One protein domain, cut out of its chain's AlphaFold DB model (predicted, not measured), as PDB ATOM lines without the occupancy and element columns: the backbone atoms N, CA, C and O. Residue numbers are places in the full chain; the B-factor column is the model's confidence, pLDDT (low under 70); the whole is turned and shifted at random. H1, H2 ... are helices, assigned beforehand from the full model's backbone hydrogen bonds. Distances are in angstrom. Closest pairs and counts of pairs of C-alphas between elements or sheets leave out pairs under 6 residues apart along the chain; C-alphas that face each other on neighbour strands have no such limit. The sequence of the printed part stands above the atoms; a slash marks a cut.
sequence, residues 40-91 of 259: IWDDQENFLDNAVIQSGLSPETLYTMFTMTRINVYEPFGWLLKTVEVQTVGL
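This is residues 40 to 91 of the 259 residues of an uncharacterized protein of Phytophthora fragariae (UniProt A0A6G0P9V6). The longest helix, H4, stands as a post, and three shorter helices lie along one side of it: H2 packs on it near Thr 83, H3 packs on its first residues to make a helical hairpin with it, and H1 sits more loosely near Lys 82. The printed part has 52 residues with four named helices, in the order H1, H2, H3, H4, and no named strand; the class is all helix. It is compact, with a radius of gyration of the C-alphas of 10.2 A and spans of 32 by 25 by 15 A.

Begin with H4, residues 76 to 89. H2, residues 51 to 54, touches it, the closest C-alphas being those of Ile 53 and Thr 83, 4.3 A apart. H3, residues 59 to 67, touches residues 76 to 80 of H4 alone; their closest C-alphas are those of Phe 66 and Pro 76, 4.9 A apart. This helical hairpin has a steep tilt of 45 degrees, opposite ways. H2 also touches H3, with the C-alphas of Val 52 and Thr 61 closest at 5.7 A. H1, residues 43 to 48, is close to H4 but not clearly touching, with the C-alphas of Phe 47 and Lys 82 closest at 7.9 A, and it is apart from H3. In H1, H3 and H4 every O i to N i+4 pair is within hydrogen-bond range; H2 is too short for such a pair.

Find C-alpha 76 at (-28.322, 98.357, 92.573); from there H4 runs 20.0 A to C-alpha 89 at (-32.963, 99.253, 73.127). H3 begins at C-alpha 59, (-27.434, 85.351, 88.739), and is 12.4 A long. H1 measures 7.2 A and H2 5.0 A.

Look to the C-alphas of Ile 40 and Pro 59 for the two farthest apart, at 32.1 A. The printed part has no cut and no long link. Its mean pLDDT is 96.0, and no printed residue is under 70.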
ATOM      1  N   ILE A  40     -17.634 113.300  78.469       89.56
ATOM      2  CA  ILE A  40     -16.845 114.168  79.362       89.56
ATOM      3  C   ILE A  40     -17.231 113.999  80.841       89.56
ATOM      4  O   ILE A  40     -16.487 114.420  81.727       89.56
ATOM      5  N   TRP A  41     -18.411 113.439  81.104       89.69
ATOM      6  CA  TRP A  41     -18.884 113.086  82.438       89.69
ATOM      7  C   TRP A  41     -18.743 111.579  82.631       89.69
ATOM      8  O   TRP A  41     -17.761 110.996  82.194       89.69
ATOM      9  N   ASP A  42     -19.686 110.946  83.315       94.62
ATOM     10  CA  ASP A  42     -19.588 109.555  83.737       94.62
ATOM     11  C   ASP A  42     -20.403 108.586  82.862       94.62
ATOM     12  O   ASP A  42     -20.535 107.412  83.210       94.62
ATOM     13  N   ASP A  43     -20.949 109.033  81.724       96.44
ATOM     14  CA  ASP A  43     -21.703 108.159  80.817       96.44
ATOM     15  C   ASP A  43     -20.831 107.062  80.205       96.44
ATOM     16  O   ASP A  43     -21.307 105.937  80.012       96.44
ATOM     17  N   GLN A  44     -19.555 107.356  79.941       96.56
ATOM     18  CA  GLN A  44     -18.619 106.361  79.435       96.56
ATOM     19  C   GLN A  44     -18.495 105.200  80.427       96.56
ATOM     20  O   GLN A  44     -18.742 104.044  80.084       96.56
ATOM     21  N   GLU A  45     -18.192 105.494  81.685       96.50
ATOM     22  CA  GLU A  45     -18.016 104.478  82.705       96.50
ATOM     23  C   GLU A  45     -19.332 103.794  83.059       96.50
ATOM     24  O   GLU A  45     -19.325 102.591  83.305       96.50
ATOM     25  N   ASN A  46     -20.452 104.513  83.116       96.88
ATOM     26  CA  ASN A  46     -21.744 103.945  83.497       96.88
ATOM     27  C   ASN A  46     -22.326 103.022  82.424       96.88
ATOM     28  O   ASN A  46     -22.932 102.014  82.799       96.88
ATOM     29  N   PHE A  47     -22.139 103.346  81.137       96.88
ATOM     30  CA  PHE A  47     -22.759 102.634  80.017       96.88
ATOM     31  C   PHE A  47     -21.755 101.893  79.128       96.88
ATOM     32  O   PHE A  47     -21.851 100.670  78.985       96.88
ATOM     33  N   LEU A  48     -20.788 102.604  78.544       96.31
ATOM     34  CA  LEU A  48     -19.905 102.076  77.493       96.31
ATOM     35  C   LEU A  48     -18.846 101.104  78.032       96.31
ATOM     36  O   LEU A  48     -18.586 100.078  77.410       96.31
ATOM     37  N   ASP A  49     -18.293 101.370  79.214       96.50
ATOM     38  CA  ASP A  49     -17.248 100.539  79.830       96.50
ATOM     39  C   ASP A  49     -17.822  99.556  80.869       96.50
ATOM     40  O   ASP A  49     -17.093  98.889  81.617       96.50
ATOM     41  N   ASN A  50     -19.149  99.495  80.996       96.69
ATOM     42  CA  ASN A  50     -19.826  98.708  82.017       96.69
ATOM     43  C   ASN A  50     -20.253  97.336  81.491       96.69
ATOM     44  O   ASN A  50     -21.396  97.116  81.089       96.69
ATOM     45  N   ALA A  51     -19.330  96.377  81.574       95.94
ATOM     46  CA  ALA A  51     -19.583  94.995  81.172       95.94
ATOM     47  C   ALA A  51     -20.784  94.356  81.897       95.94
ATOM     48  O   ALA A  51     -21.435  93.484  81.326       95.94
ATOM     49  N   VAL A  52     -21.114  94.793  83.122       96.00
ATOM     50  CA  VAL A  52     -22.219  94.220  83.912       96.00
ATOM     51  C   VAL A  52     -23.566  94.473  83.239       96.00
ATOM     52  O   VAL A  52     -24.355  93.542  83.106       96.00
ATOM     53  N   ILE A  53     -23.817  95.698  82.770       96.19
ATOM     54  CA  ILE A  53     -25.097  96.032  82.123       96.19
ATOM     55  C   ILE A  53     -25.160  95.533  80.671       96.19
ATOM     56  O   ILE A  53     -26.236  95.230  80.157       96.19
ATOM     57  N   GLN A  54     -24.005  95.409  80.009       95.50
ATOM     58  CA  GLN A  54     -23.921  94.918  78.631       95.50
ATOM     59  C   GLN A  54     -24.065  93.394  78.536       95.50
ATOM     60  O   GLN A  54     -24.615  92.895  77.556       95.50
ATOM     61  N   SER A  55     -23.635  92.654  79.563       94.69
ATOM     62  CA  SER A  55     -23.735  91.185  79.607       94.69
ATOM     63  C   SER A  55     -25.155  90.670  79.881       94.69
ATOM     64  O   SER A  55     -25.408  89.473  79.760       94.69
ATOM     65  N   GLY A  56     -26.086  91.557  80.249       92.31
ATOM     66  CA  GLY A  56     -27.479  91.218  80.527       92.31
ATOM     67  C   GLY A  56     -27.710  90.584  81.901       92.31
ATOM     68  O   GLY A  56     -26.849  90.600  82.782       92.31
ATOM     69  N   LEU A  57     -28.923  90.061  82.112       95.38
ATOM     70  CA  LEU A  57     -29.352  89.517  83.403       95.38
ATOM     71  C   LEU A  57     -28.955  88.045  83.564       95.38
ATOM     72  O   LEU A  57     -29.463  87.164  82.873       95.38
ATOM     73  N   SER A  58     -28.103  87.776  84.549       96.50
ATOM     74  CA  SER A  58     -27.753  86.450  85.050       96.50
ATOM     75  C   SER A  58     -27.658  86.497  86.583       96.50
ATOM     76  O   SER A  58     -27.578  87.585  87.158       96.50
ATOM     77  N   PRO A  59     -27.654  85.354  87.291       97.38
ATOM     78  CA  PRO A  59     -27.434  85.351  88.739       97.38
ATOM     79  C   PRO A  59     -26.120  86.038  89.150       97.38
ATOM     80  O   PRO A  59     -26.072  86.708  90.180       97.38
ATOM     81  N   GLU A  60     -25.076  85.911  88.328       97.19
ATOM     82  CA  GLU A  60     -23.767  86.530  88.547       97.19
ATOM     83  C   GLU A  60     -23.810  88.051  88.358       97.19
ATOM     84  O   GLU A  60     -23.353  88.796  89.230       97.19
ATOM     85  N   THR A  61     -24.400  88.539  87.258       96.56
ATOM     86  CA  THR A  61     -24.508  89.987  87.028       96.56
ATOM     87  C   THR A  61     -25.456  90.627  88.032       96.56
ATOM     88  O   THR A  61     -25.150  91.701  88.538       96.56
ATOM     89  N   LEU A  62     -26.535  89.944  88.428       97.50
ATOM     90  CA  LEU A  62     -27.437  90.408  89.482       97.50
ATOM     91  C   LEU A  62     -26.719  90.517  90.833       97.50
ATOM     92  O   LEU A  62     -26.816  91.550  91.492       97.50
ATOM     93  N   TYR A  63     -25.957  89.498  91.238       97.81
ATOM     94  CA  TYR A  63     -25.133  89.573  92.447       97.81
ATOM     95  C   TYR A  63     -24.149  90.749  92.381       97.81
ATOM     96  O   TYR A  63     -24.013  91.511  93.343       97.81
ATOM     97  N   THR A  64     -23.521  90.941  91.221       97.81
ATOM     98  CA  THR A  64     -22.588  92.044  90.983       97.81
ATOM     99  C   THR A  64     -23.285  93.397  91.122       97.81
ATOM    100  O   THR A  64     -22.800  94.243  91.862       97.81
ATOM    101  N   MET A  65     -24.468  93.599  90.534       97.25
ATOM    102  CA  MET A  65     -25.234  94.851  90.665       97.25
ATOM    103  C   MET A  65     -25.544  95.213  92.123       97.25
ATOM    104  O   MET A  65     -25.540  96.390  92.475       97.25
ATOM    105  N   PHE A  66     -25.791  94.215  92.978       97.69
ATOM    106  CA  PHE A  66     -26.126  94.420  94.392       97.69
ATOM    107  C   PHE A  66     -24.919  94.590  95.317       97.69
ATOM    108  O   PHE A  66     -25.097  94.972  96.476       97.69
ATOM    109  N   THR A  67     -23.707  94.338  94.827       97.06
ATOM    110  CA  THR A  67     -22.469  94.400  95.618       97.06
ATOM    111  C   THR A  67     -21.446  95.390  95.068       97.06
ATOM    112  O   THR A  67     -20.549  95.808  95.799       97.06
ATOM    113  N   MET A  68     -21.582  95.810  93.809       94.88
ATOM    114  CA  MET A  68     -20.632  96.706  93.170       94.88
ATOM    115  C   MET A  68     -20.818  98.160  93.592       94.88
ATOM    116  O   MET A  68     -21.930  98.664  93.753       94.88
ATOM    117  N   THR A  69     -19.689  98.854  93.684       95.56
ATOM    118  CA  THR A  69     -19.623 100.313  93.695       95.56
ATOM    119  C   THR A  69     -18.851 100.744  92.459       95.56
ATOM    120  O   THR A  69     -17.772 100.221  92.182       95.56
ATOM    121  N   ARG A  70     -19.419 101.658  91.673       94.25
ATOM    122  CA  ARG A  70     -18.810 102.136  90.427       94.25
ATOM    123  C   ARG A  70     -18.760 103.653  90.478       94.25
ATOM    124  O   ARG A  70     -19.758 104.275  90.818       94.25
ATOM    125  N   ILE A  71     -17.582 104.232  90.240       93.56
ATOM    126  CA  ILE A  71     -17.337 105.683  90.387       93.56
ATOM    127  C   ILE A  71     -17.745 106.179  91.791       93.56
ATOM    128  O   ILE A  71     -18.333 107.238  91.965       93.56
ATOM    129  N   ASN A  72     -17.461 105.378  92.824       93.56
ATOM    130  CA  ASN A  72     -17.853 105.642  94.217       93.56
ATOM    131  C   ASN A  72     -19.374 105.737  94.461       93.56
ATOM    132  O   ASN A  72     -19.805 106.276  95.481       93.56
ATOM    133  N   VAL A  73     -20.192 105.184  93.562       94.25
ATOM    134  CA  VAL A  73     -21.653 105.164  93.678       94.25
ATOM    135  C   VAL A  73     -22.160 103.732  93.865       94.25
ATOM    136  O   VAL A  73     -21.793 102.820  93.122       94.25
ATOM    137  N   TYR A  74     -23.034 103.552  94.860       96.06
ATOM    138  CA  TYR A  74     -23.833 102.344  95.078       96.06
ATOM    139  C   TYR A  74     -25.284 102.598  94.644       96.06
ATOM    140  O   TYR A  74     -25.945 103.470  95.210       96.06
ATOM    141  N   GLU A  75     -25.771 101.860  93.640       97.00
ATOM    142  CA  GLU A  75     -27.118 102.032  93.064       97.00
ATOM    143  C   GLU A  75     -27.691 100.751  92.405       97.00
ATOM    144  O   GLU A  75     -27.983 100.745  91.209       97.00
ATOM    145  N   PRO A  76     -27.882  99.640  93.142       97.75
ATOM    146  CA  PRO A  76     -28.322  98.357  92.573       97.75
ATOM    147  C   PRO A  76     -29.532  98.417  91.633       97.75
ATOM    148  O   PRO A  76     -29.524  97.799  90.570       97.75
ATOM    149  N   PHE A  77     -30.576  99.166  91.997       98.31
ATOM    150  CA  PHE A  77     -31.771  99.303  91.156       98.31
ATOM    151  C   PHE A  77     -31.519 100.209  89.947       98.31
ATOM    152  O   PHE A  77     -32.129  99.999  88.901       98.31
ATOM    153  N   GLY A  78     -30.591 101.164  90.060       97.25
ATOM    154  CA  GLY A  78     -30.097 101.937  88.923       97.25
ATOM    155  C   GLY A  78     -29.393 101.043  87.905       97.25
ATOM    156  O   GLY A  78     -29.697 101.106  86.717       97.25
ATOM    157  N   TRP A  79     -28.527 100.135  88.364       97.81
ATOM    158  CA  TRP A  79     -27.870  99.162  87.490       97.81
ATOM    159  C   TRP A  79     -28.844  98.176  86.854       97.81
ATOM    160  O   TRP A  79     -28.706  97.857  85.673       97.81
ATOM    161  N   LEU A  80     -29.850  97.730  87.608       98.00
ATOM    162  CA  LEU A  80     -30.906  96.872  87.082       98.00
ATOM    163  C   LEU A  80     -31.694  97.576  85.966       98.00
ATOM    164  O   LEU A  80     -31.888  96.983  84.907       98.00
ATOM    165  N   LEU A  81     -32.096  98.835  86.176       97.62
ATOM    166  CA  LEU A  81     -32.784  99.645  85.167       97.62
ATOM    167  C   LEU A  81     -31.922  99.815  83.910       97.62
ATOM    168  O   LEU A  81     -32.353  99.412  82.833       97.62
ATOM    169  N   LYS A  82     -30.681 100.293  84.067       97.44
ATOM    170  CA  LYS A  82     -29.721 100.471  82.964       97.44
ATOM    171  C   LYS A  82     -29.501  99.169  82.185       97.44
ATOM    172  O   LYS A  82     -29.429  99.186  80.964       97.44
ATOM    173  N   THR A  83     -29.437  98.026  82.872       97.75
ATOM    174  CA  THR A  83     -29.317  96.713  82.214       97.75
ATOM    175  C   THR A  83     -30.552  96.395  81.389       97.75
ATOM    176  O   THR A  83     -30.425  96.034  80.226       97.75
ATOM    177  N   VAL A  84     -31.752  96.534  81.957       97.31
ATOM    178  CA  VAL A  84     -33.000  96.275  81.222       97.31
ATOM    179  C   VAL A  84     -33.101  97.173  79.990       97.31
ATOM    180  O   VAL A  84     -33.466  96.694  78.919       97.31
ATOM    181  N   GLU A  85     -32.731  98.445  80.096       96.56
ATOM    182  CA  GLU A  85     -32.702  99.371  78.961       96.56
ATOM    183  C   GLU A  85     -31.688  98.945  77.902       96.56
ATOM    184  O   GLU A  85     -32.067  98.699  76.760       96.56
ATOM    185  N   VAL A  86     -30.422  98.751  78.274       96.94
ATOM    186  CA  VAL A  86     -29.373  98.363  77.319       96.94
ATOM    187  C   VAL A  86     -29.703  97.045  76.617       96.94
ATOM    188  O   VAL A  86     -29.441  96.904  75.427       96.94
ATOM    189  N   GLN A  87     -30.336  96.093  77.304       96.38
ATOM    190  CA  GLN A  87     -30.756  94.830  76.690       96.38
ATOM    191  C   GLN A  87     -31.988  94.969  75.779       96.38
ATOM    192  O   GLN A  87     -32.201  94.113  74.923       96.38
ATOM    193  N   THR A  88     -32.816  96.002  75.956       96.12
ATOM    194  CA  THR A  88     -34.058  96.187  75.181       96.12
ATOM    195  C   THR A  88     -33.889  97.119  73.990       96.12
ATOM    196  O   THR A  88     -34.436  96.835  72.925       96.12
ATOM    197  N   VAL A  89     -33.142  98.210  74.150       94.19
ATOM    198  CA  VAL A  89     -32.963  99.253  73.127       94.19
ATOM    199  C   VAL A  89     -31.508  99.420  72.677       94.19
ATOM    200  O   VAL A  89     -31.244 100.166  71.740       94.19
ATOM    201  N   GLY A  90     -30.562  98.705  73.292       94.81
ATOM    202  CA  GLY A  90     -29.132  98.871  73.029       94.81
ATOM    203  C   GLY A  90     -28.536 100.087  73.743       94.81
ATOM    204  O   GLY A  90     -29.149 100.686  74.626       94.81
ATOM    205  N   LEU A  91     -27.318 100.468  73.350       95.00
ATOM    206  CA  LEU A  91     -26.651 101.691  73.814       95.00
ATOM    207  C   LEU A  91     -27.205 102.923  73.080       95.00
ATOM    208  O   LEU A  91     -26.479 103.634  72.389       95.00
TER     209      LEU A  91